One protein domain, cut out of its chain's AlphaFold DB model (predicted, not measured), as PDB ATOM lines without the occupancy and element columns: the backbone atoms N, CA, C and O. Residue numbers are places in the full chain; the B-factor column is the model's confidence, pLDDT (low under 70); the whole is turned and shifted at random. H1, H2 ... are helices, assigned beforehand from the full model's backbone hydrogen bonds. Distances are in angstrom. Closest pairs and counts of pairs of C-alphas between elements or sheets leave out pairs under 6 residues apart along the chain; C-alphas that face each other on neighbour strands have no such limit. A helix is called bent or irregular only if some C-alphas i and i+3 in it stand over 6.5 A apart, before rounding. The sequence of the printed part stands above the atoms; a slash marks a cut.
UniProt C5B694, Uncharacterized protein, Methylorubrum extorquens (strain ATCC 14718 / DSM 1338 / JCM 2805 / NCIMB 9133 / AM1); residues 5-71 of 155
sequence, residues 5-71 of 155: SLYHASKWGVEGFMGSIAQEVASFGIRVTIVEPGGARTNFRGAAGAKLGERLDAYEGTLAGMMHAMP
ATOM      1  N   SER A   5     -36.879  16.549 -35.367       87.75
ATOM      2  CA  SER A   5     -36.845  15.119 -35.725       87.75
ATOM      3  C   SER A   5     -35.959  14.287 -34.799       87.75
ATOM      4  O   SER A   5     -36.405  13.253 -34.315       87.75
ATOM      5  N   LEU A   6     -34.749  14.762 -34.486       87.31
ATOM      6  CA  LEU A   6     -33.830  14.059 -33.587       87.31
ATOM      7  C   LEU A   6     -34.411  13.920 -32.171       87.31
ATOM      8  O   LEU A   6     -34.300  12.862 -31.548       87.31
ATOM      9  N   TYR A   7     -35.084  14.965 -31.680       86.19
ATOM     10  CA  TYR A   7     -35.772  14.934 -30.390       86.19
ATOM     11  C   TYR A   7     -36.903  13.897 -30.392       86.19
ATOM     12  O   TYR A   7     -36.979  13.081 -29.475       86.19
ATOM     13  N   HIS A   8     -37.738  13.880 -31.439       89.06
ATOM     14  CA  HIS A   8     -38.823  12.898 -31.579       89.06
ATOM     15  C   HIS A   8     -38.295  11.471 -31.674       89.06
ATOM     16  O   HIS A   8     -38.769  10.607 -30.943       89.06
ATOM     17  N   ALA A   9     -37.271  11.237 -32.499       93.50
ATOM     18  CA  ALA A   9     -36.634   9.931 -32.641       93.50
ATOM     19  C   ALA A   9     -36.113   9.415 -31.294       93.50
ATOM     20  O   ALA A   9     -36.338   8.263 -30.935       93.50
ATOM     21  N   SER A  10     -35.488  10.294 -30.508       92.38
ATOM     22  CA  SER A  10     -34.981   9.948 -29.179       92.38
ATOM     23  C   SER A  10     -36.115   9.604 -28.207       92.38
ATOM     24  O   SER A  10     -36.016   8.629 -27.467       92.38
ATOM     25  N   LYS A  11     -37.214  10.371 -28.214       91.12
ATOM     26  CA  LYS A  11     -38.382  10.109 -27.356       91.12
ATOM     27  C   LYS A  11     -39.069   8.791 -27.700       91.12
ATOM     28  O   LYS A  11     -39.281   7.979 -26.805       91.12
ATOM     29  N   TRP A  12     -39.307   8.542 -28.983       94.62
ATOM     30  CA  TRP A  12     -39.879   7.280 -29.450       94.62
ATOM     31  C   TRP A  12     -38.951   6.094 -29.186       94.62
ATOM     32  O   TRP A  12     -39.416   5.014 -28.832       94.62
ATOM     33  N   GLY A  13     -37.635   6.293 -29.295       95.75
ATOM     34  CA  GLY A  13     -36.647   5.283 -28.918       95.75
ATOM     35  C   GLY A  13     -36.770   4.878 -27.447       95.75
ATOM     36  O   GLY A  13     -36.757   3.688 -27.137       95.75
ATOM     37  N   VAL A  14     -36.965   5.848 -26.545       94.62
ATOM     38  CA  VAL A  14     -37.220   5.573 -25.122       94.62
ATOM     39  C   VAL A  14     -38.538   4.821 -24.927       94.62
ATOM     40  O   VAL A  14     -38.567   3.874 -24.147       94.62
ATOM     41  N   GLU A  15     -39.608   5.184 -25.639       94.00
ATOM     42  CA  GLU A  15     -40.893   4.469 -25.574       94.00
ATOM     43  C   GLU A  15     -40.762   3.002 -26.011       94.00
ATOM     44  O   GLU A  15     -41.198   2.102 -25.290       94.00
ATOM     45  N   GLY A  16     -40.102   2.749 -27.144       94.69
ATOM     46  CA  GLY A  16     -39.854   1.396 -27.642       94.69
ATOM     47  C   GLY A  16     -38.987   0.565 -26.693       94.69
ATOM     48  O   GLY A  16     -39.336  -0.570 -26.368       94.69
ATOM     49  N   PHE A  17     -37.892   1.148 -26.192       96.31
ATOM     50  CA  PHE A  17     -37.007   0.498 -25.222       96.31
ATOM     51  C   PHE A  17     -37.752   0.115 -23.937       96.31
ATOM     52  O   PHE A  17     -37.696  -1.033 -23.494       96.31
ATOM     53  N   MET A  18     -38.502   1.059 -23.368       96.25
ATOM     54  CA  MET A  18     -39.269   0.835 -22.144       96.25
ATOM     55  C   MET A  18     -40.404  -0.181 -22.351       96.25
ATOM     56  O   MET A  18     -40.721  -0.937 -21.436       96.25
ATOM     57  N   GLY A  19     -40.995  -0.242 -23.549       91.06
ATOM     58  CA  GLY A  19     -41.977  -1.265 -23.913       91.06
ATOM     59  C   GLY A  19     -41.393  -2.681 -23.975       91.06
ATOM     60  O   GLY A  19     -42.063  -3.624 -23.551       91.06
ATOM     61  N   SER A  20     -40.152  -2.834 -24.455       96.25
ATOM     62  CA  SER A  20     -39.439  -4.125 -24.460       96.25
ATOM     63  C   SER A  20     -39.097  -4.567 -23.041       96.25
ATOM     64  O   SER A  20     -39.517  -5.637 -22.600       96.25
ATOM     65  N   ILE A  21     -38.420  -3.699 -22.280       96.56
ATOM     66  CA  ILE A  21     -37.921  -4.060 -20.949       96.56
ATOM     67  C   ILE A  21     -39.059  -4.361 -19.970       96.56
ATOM     68  O   ILE A  21     -38.902  -5.199 -19.090       96.56
ATOM     69  N   ALA A  22     -40.233  -3.739 -20.146       95.44
ATOM     70  CA  ALA A  22     -41.419  -4.027 -19.345       95.44
ATOM     71  C   ALA A  22     -41.831  -5.505 -19.396       95.44
ATOM     72  O   ALA A  22     -42.300  -6.032 -18.390       95.44
ATOM     73  N   GLN A  23     -41.655  -6.169 -20.541       94.19
ATOM     74  CA  GLN A  23     -41.967  -7.592 -20.700       94.19
ATOM     75  C   GLN A  23     -40.885  -8.467 -20.063       94.19
ATOM     76  O   GLN A  23     -41.200  -9.441 -19.387       94.19
ATOM     77  N   GLU A  24     -39.618  -8.083 -20.227       96.06
ATOM     78  CA  GLU A  24     -38.462  -8.807 -19.690       96.06
ATOM     79  C   GLU A  24     -38.447  -8.825 -18.156       96.06
ATOM     80  O   GLU A  24     -38.100  -9.838 -17.551       96.06
ATOM     81  N   VAL A  25     -38.860  -7.723 -17.515       96.75
ATOM     82  CA  VAL A  25     -38.816  -7.595 -16.049       96.75
ATOM     83  C   VAL A  25     -40.101  -8.028 -15.335       96.75
ATOM     84  O   VAL A  25     -40.141  -8.060 -14.103       96.75
ATOM     85  N   ALA A  26     -41.152  -8.370 -16.086       94.06
ATOM     86  CA  ALA A  26     -42.467  -8.686 -15.528       94.06
ATOM     87  C   ALA A  26     -42.445  -9.911 -14.598       94.06
ATOM     88  O   ALA A  26     -43.130  -9.918 -13.575       94.06
ATOM     89  N   SER A  27     -41.630 -10.924 -14.909       94.31
ATOM     90  CA  SER A  27     -41.481 -12.144 -14.098       94.31
ATOM     91  C   SER A  27     -40.919 -11.876 -12.699       94.31
ATOM     92  O   SER A  27     -41.186 -12.635 -11.771       94.31
ATOM     93  N   PHE A  28     -40.200 -10.766 -12.524       96.81
ATOM     94  CA  PHE A  28     -39.682 -10.322 -11.230       96.81
ATOM     95  C   PHE A  28     -40.699  -9.487 -10.436       96.81
ATOM     96  O   PHE A  28     -40.362  -8.937  -9.390       96.81
ATOM     97  N   GLY A  29     -41.934  -9.335 -10.929       92.44
ATOM     98  CA  GLY A  29     -42.954  -8.488 -10.309       92.44
ATOM     99  C   GLY A  29     -42.686  -6.983 -10.451       92.44
ATOM    100  O   GLY A  29     -43.312  -6.177  -9.760       92.44
ATOM    101  N   ILE A  30     -41.766  -6.583 -11.336       93.50
ATOM    102  CA  ILE A  30     -41.418  -5.179 -11.581       93.50
ATOM    103  C   ILE A  30     -42.383  -4.588 -12.612       93.50
ATOM    104  O   ILE A  30     -42.611  -5.158 -13.676       93.50
ATOM    105  N   ARG A  31     -42.930  -3.404 -12.311       91.31
ATOM    106  CA  ARG A  31     -43.789  -2.652 -13.234       91.31
ATOM    107  C   ARG A  31     -43.043  -1.456 -13.802       91.31
ATOM    108  O   ARG A  31     -42.491  -0.653 -13.052       91.31
ATOM    109  N   VAL A  32     -43.108  -1.303 -15.118       92.00
ATOM    110  CA  VAL A  32     -42.558  -0.154 -15.843       92.00
ATOM    111  C   VAL A  32     -43.694   0.796 -16.207       92.00
ATOM    112  O   VAL A  32     -44.796   0.377 -16.561       92.00
ATOM    113  N   THR A  33     -43.466   2.100 -16.081       91.12
ATOM    114  CA  THR A  33     -44.440   3.125 -16.473       91.12
ATOM    115  C   THR A  33     -43.706   4.323 -17.048       91.12
ATOM    116  O   THR A  33     -42.788   4.849 -16.421       91.12
ATOM    117  N   ILE A  34     -44.139   4.767 -18.226       90.38
ATOM    118  CA  ILE A  34     -43.639   5.985 -18.863       90.38
ATOM    119  C   ILE A  34     -44.601   7.122 -18.555       90.38
ATOM    120  O   ILE A  34     -45.823   6.979 -18.623       90.38
ATOM    121  N   VAL A  35     -44.029   8.265 -18.206       89.56
ATOM    122  CA  VAL A  35     -44.765   9.492 -17.947       89.56
ATOM    123  C   VAL A  35     -44.523  10.449 -19.107       89.56
ATOM    124  O   VAL A  35     -43.402  10.916 -19.300       89.56
ATOM    125  N   GLU A  36     -45.585  10.743 -19.856       88.88
ATOM    126  CA  GLU A  36     -45.562  11.613 -21.036       88.88
ATOM    127  C   GLU A  36     -46.241  12.948 -20.717       88.88
ATOM    128  O   GLU A  36     -47.458  13.105 -20.887       88.88
ATOM    129  N   PRO A  37     -45.499  13.918 -20.161       87.06
ATOM    130  CA  PRO A  37     -46.032  15.250 -19.972       87.06
ATOM    131  C   PRO A  37     -46.140  15.969 -21.318       87.06
ATOM    132  O   PRO A  37     -45.332  15.770 -22.225       87.06
ATOM    133  N   GLY A  38     -47.122  16.864 -21.415       83.81
ATOM    134  CA  GLY A  38     -47.085  17.926 -22.415       83.81
ATOM    135  C   GLY A  38     -46.040  18.988 -22.055       83.81
ATOM    136  O   GLY A  38     -45.202  18.788 -21.173       83.81
ATOM    137  N   GLY A  39     -46.134  20.147 -22.709       82.81
ATOM    138  CA  GLY A  39     -45.338  21.325 -22.362       82.81
ATOM    139  C   GLY A  39     -45.389  21.633 -20.862       82.81
ATOM    140  O   GLY A  39     -46.439  21.523 -20.223       82.81
ATOM    141  N   ALA A  40     -44.237  21.973 -20.292       87.62
ATOM    142  CA  ALA A  40     -44.082  22.257 -18.876       87.62
ATOM    143  C   ALA A  40     -43.108  23.413 -18.708       87.62
ATOM    144  O   ALA A  40     -41.979  23.348 -19.210       87.62
ATOM    145  N   ARG A  41     -43.514  24.410 -17.914       88.75
ATOM    146  CA  ARG A  41     -42.750  25.631 -17.663       88.75
ATOM    147  C   ARG A  41     -41.497  25.314 -16.852       88.75
ATOM    148  O   ARG A  41     -41.460  25.415 -15.626       88.75
ATOM    149  N   THR A  42     -40.481  24.872 -17.570       83.69
ATOM    150  CA  THR A  42     -39.183  24.402 -17.099       83.69
ATOM    151  C   THR A  42     -38.108  25.117 -17.895       83.69
ATOM    152  O   THR A  42     -38.327  25.495 -19.045       83.69
ATOM    153  N   ASN A  43     -36.903  25.231 -17.338       79.62
ATOM    154  CA  ASN A  43     -35.760  25.707 -18.110       79.62
ATOM    155  C   ASN A  43     -35.221  24.630 -19.076       79.62
ATOM    156  O   ASN A  43     -34.040  24.627 -19.373       79.62
ATOM    157  N   PHE A  44     -36.031  23.675 -19.551       79.81
ATOM    158  CA  PHE A  44     -35.542  22.594 -20.412       79.81
ATOM    159  C   PHE A  44     -34.957  23.142 -21.719       79.81
ATOM    160  O   PHE A  44     -33.857  22.776 -22.094       79.81
ATOM    161  N   ARG A  45     -35.623  24.093 -22.379       72.88
ATOM    162  CA  ARG A  45     -35.119  24.671 -23.640       72.88
ATOM    163  C   ARG A  45     -33.837  25.493 -23.445       72.88
ATOM    164  O   ARG A  45     -32.956  25.437 -24.296       72.88
ATOM    165  N   GLY A  46     -33.720  26.206 -22.321       67.19
ATOM    166  CA  GLY A  46     -32.546  27.021 -21.990       67.19
ATOM    167  C   GLY A  46     -31.376  26.235 -21.382       67.19
ATOM    168  O   GLY A  46     -30.228  26.514 -21.706       67.19
ATOM    169  N   ALA A  47     -31.643  25.237 -20.535       63.81
ATOM    170  CA  ALA A  47     -30.636  24.434 -19.830       63.81
ATOM    171  C   ALA A  47     -30.276  23.122 -20.540       63.81
ATOM    172  O   ALA A  47     -29.121  22.714 -20.484       63.81
ATOM    173  N   ALA A  48     -31.216  22.464 -21.232       58.19
ATOM    174  CA  ALA A  48     -30.936  21.231 -21.981       58.19
ATOM    175  C   ALA A  48     -30.206  21.491 -23.304       58.19
ATOM    176  O   ALA A  48     -30.061  20.578 -24.110       58.19
ATOM    177  N   GLY A  49     -29.741  22.725 -23.525       54.38
ATOM    178  CA  GLY A  49     -28.901  23.047 -24.659       54.38
ATOM    179  C   GLY A  49     -29.591  22.684 -25.961       54.38
ATOM    180  O   GLY A  49     -29.051  21.894 -26.732       54.38
ATOM    181  N   ALA A  50     -30.726  23.325 -26.259       62.75
ATOM    182  CA  ALA A  50     -31.090  23.563 -27.652       62.75
ATOM    183  C   ALA A  50     -30.034  24.507 -28.266       62.75
ATOM    184  O   ALA A  50     -30.318  25.640 -28.643       62.75
ATOM    185  N   LYS A  51     -28.775  24.051 -28.280       67.75
ATOM    186  CA  LYS A  51     -27.670  24.610 -29.029       67.75
ATOM    187  C   LYS A  51     -28.014  24.278 -30.456       67.75
ATOM    188  O   LYS A  51     -27.692  23.210 -30.972       67.75
ATOM    189  N   LEU A  52     -28.810  25.159 -31.028       76.19
ATOM    190  CA  LEU A  52     -29.041  25.126 -32.443       76.19
ATOM    191  C   LEU A  52     -27.672  25.290 -33.110       76.19
ATOM    192  O   LEU A  52     -26.817  26.018 -32.595       76.19
ATOM    193  N   GLY A  53     -27.448  24.545 -34.189       79.94
ATOM    194  CA  GLY A  53     -26.234  24.701 -34.980       79.94
ATOM    195  C   GLY A  53     -26.107  26.127 -35.512       79.94
ATOM    196  O   GLY A  53     -26.998  26.958 -35.329       79.94
ATOM    197  N   GLU A  54     -25.000  26.413 -36.184       85.62
ATOM    198  CA  GLU A  54     -24.871  27.675 -36.905       85.62
ATOM    199  C   GLU A  54     -26.028  27.840 -37.899       85.62
ATOM    200  O   GLU A  54     -26.474  26.877 -38.532       85.62
ATOM    201  N   ARG A  55     -26.548  29.066 -38.000       85.62
ATOM    202  CA  ARG A  55     -27.578  29.387 -38.982       85.62
ATOM    203  C   ARG A  55     -26.960  29.288 -40.373       85.62
ATOM    204  O   ARG A  55     -25.925  29.886 -40.624       85.62
ATOM    205  N   LEU A  56     -27.630  28.578 -41.272       90.12
ATOM    206  CA  LEU A  56     -27.228  28.475 -42.670       90.12
ATOM    207  C   LEU A  56     -28.289  29.129 -43.553       90.12
ATOM    208  O   LEU A  56     -29.469  28.779 -43.450       90.12
ATOM    209  N   ASP A  57     -27.857  29.998 -44.465       93.19
ATOM    210  CA  ASP A  57     -28.737  30.732 -45.388       93.19
ATOM    211  C   ASP A  57     -29.591  29.796 -46.260       93.19
ATOM    212  O   ASP A  57     -30.722  30.107 -46.625       93.19
ATOM    213  N   ALA A  58     -29.088  28.588 -46.534       93.31
ATOM    214  CA  ALA A  58     -29.801  27.560 -47.292       93.31
ATOM    215  C   ALA A  58     -31.134  27.118 -46.651       93.31
ATOM    216  O   ALA A  58     -31.978  26.547 -47.338       93.31
ATOM    217  N   TYR A  59     -31.333  27.359 -45.350       89.44
ATOM    218  CA  TYR A  59     -32.570  27.023 -44.641       89.44
ATOM    219  C   TYR A  59     -33.500  28.225 -44.423       89.44
ATOM    220  O   TYR A  59     -34.527  28.074 -43.750       89.44
ATOM    221  N   GLU A  60     -33.199  29.398 -44.987       90.25
ATOM    222  CA  GLU A  60     -34.076  30.574 -44.924       90.25
ATOM    223  C   GLU A  60     -35.480  30.275 -45.471       90.25
ATOM    224  O   GLU A  60     -35.654  29.564 -46.458       90.25
ATOM    225  N   GLY A  61     -36.513  30.771 -44.785       88.75
ATOM    226  CA  GLY A  61     -37.918  30.533 -45.153       88.75
ATOM    227  C   GLY A  61     -38.432  29.099 -44.941       88.75
ATOM    228  O   GLY A  61     -39.628  28.855 -45.091       88.75
ATOM    229  N   THR A  62     -37.580  28.146 -44.546       90.38
ATOM    230  CA  THR A  62     -37.997  26.766 -44.253       90.38
ATOM    231  C   THR A  62     -38.446  26.593 -42.800       90.38
ATOM    232  O   THR A  62     -38.081  27.365 -41.909       90.38
ATOM    233  N   LEU A  63     -39.173  25.506 -42.518       86.06
ATOM    234  CA  LEU A  63     -39.518  25.112 -41.145       86.06
ATOM    235  C   LEU A  63     -38.278  24.909 -40.261       86.06
ATOM    236  O   LEU A  63     -38.366  25.065 -39.043       86.06
ATOM    237  N   ALA A  64     -37.134  24.522 -40.836       85.56
ATOM    238  CA  ALA A  64     -35.878  24.385 -40.100       85.56
ATOM    239  C   ALA A  64     -35.299  25.762 -39.747       85.56
ATOM    240  O   ALA A  64     -34.943  25.997 -38.594       85.56
ATOM    241  N   GLY A  65     -35.307  26.706 -40.694       85.62
ATOM    242  CA  GLY A  65     -34.849  28.083 -40.475       85.62
ATOM    243  C   GLY A  65     -35.662  28.849 -39.427       85.62
ATOM    244  O   GLY A  65     -35.100  29.651 -38.674       85.62
ATOM    245  N   MET A  66     -36.963  28.550 -39.304       85.38
ATOM    246  CA  MET A  66     -37.842  29.127 -38.275       85.38
ATOM    247  C   MET A  66     -37.457  28.733 -36.839       85.38
ATOM    248  O   MET A  66     -37.825  29.437 -35.900       85.38
ATOM    249  N   MET A  67     -36.696  27.650 -36.633       82.00
ATOM    250  CA  MET A  67     -36.293  27.218 -35.286       82.00
ATOM    251  C   MET A  67     -35.419  28.239 -34.563       82.00
ATOM    252  O   MET A  67     -35.542  28.390 -33.349       82.00
ATOM    253  N   HIS A  68     -34.596  28.985 -35.304       80.00
ATOM    254  CA  HIS A  68     -33.775  30.064 -34.749       80.00
ATOM    255  C   HIS A  68     -34.607  31.250 -34.247       80.00
ATOM    256  O   HIS A  68     -34.151  31.985 -33.378       80.00
ATOM    257  N   ALA A  69     -35.824  31.435 -34.769       78.62
ATOM    258  CA  ALA A  69     -36.742  32.486 -34.334       78.62
ATOM    259  C   ALA A  69     -37.592  32.066 -33.121       78.62
ATOM    260  O   ALA A  69     -38.349  32.870 -32.574       78.62
ATOM    261  N   MET A  70     -37.500  30.801 -32.692       75.56
ATOM    262  CA  MET A  70     -38.340  30.272 -31.629       75.56
ATOM    263  C   MET A  70     -37.803  30.710 -30.254       75.56
ATOM    264  O   MET A  70     -36.630  30.473 -29.955       75.56
ATOM    265  N   PRO A  71     -38.629  31.303 -29.371       68.25
ATOM    266  CA  PRO A  71     -38.149  31.805 -28.089       68.25
ATOM    267  C   PRO A  71     -37.522  30.695 -27.234       68.25
ATOM    268  O   PRO A  71     -38.085  29.607 -27.078       68.25
TER     269      PRO A  71
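Overview. This is residues 5 to 71 of the 155 residues of an uncharacterized protein of Methylorubrum extorquens (strain ATCC 14718 / DSM 1338 / JCM 2805 / NCIMB 9133 / AM1) (UniProt C5B694). One long straight helix, H1, runs from the first printed residue; the chain then turns and folds back along it as a long strip without named elements, to two short helices, H2 and H3, beyond the end of H1 that holds Ser 5. The printed part has 67 residues and three named helices, H1, H2, H3, with no named strand: all helix, though under half of the residues are in named elements. It is an extended rod, radius of gyration of the C-alphas 17.5 A, spanning 54 by 26 by 16 A.

Arrangement. H1, residues 5 to 24, H2, residues 44 to 47, and H3, residues 65 to 69, are apart from one another. In H1, 15 of 16 O i to N i+4 pairs are within hydrogen-bond range; in H3, 0 of 1, but 2 of 2 O i to N i+3 pairs; H2 is too short for an i+4 pair.

Along the chain. H1 measures 28.8 A, from C-alpha 5 at (-36.845, 15.119, -35.725); H2 5.3 A; H3 7.8 A, ending at C-alpha 69, (-36.742, 32.486, -34.334). H3 is neither bent nor irregular, but only just: C-alphas 65 and 68 are 6.2 A apart.

Size, cuts and confidence. The C-alphas farthest apart, of Ser 27 and Asp 57, are 54.6 A apart. The printed part has no cut; both links are long. Residues 46 to 51 and 71 are under pLDDT 70.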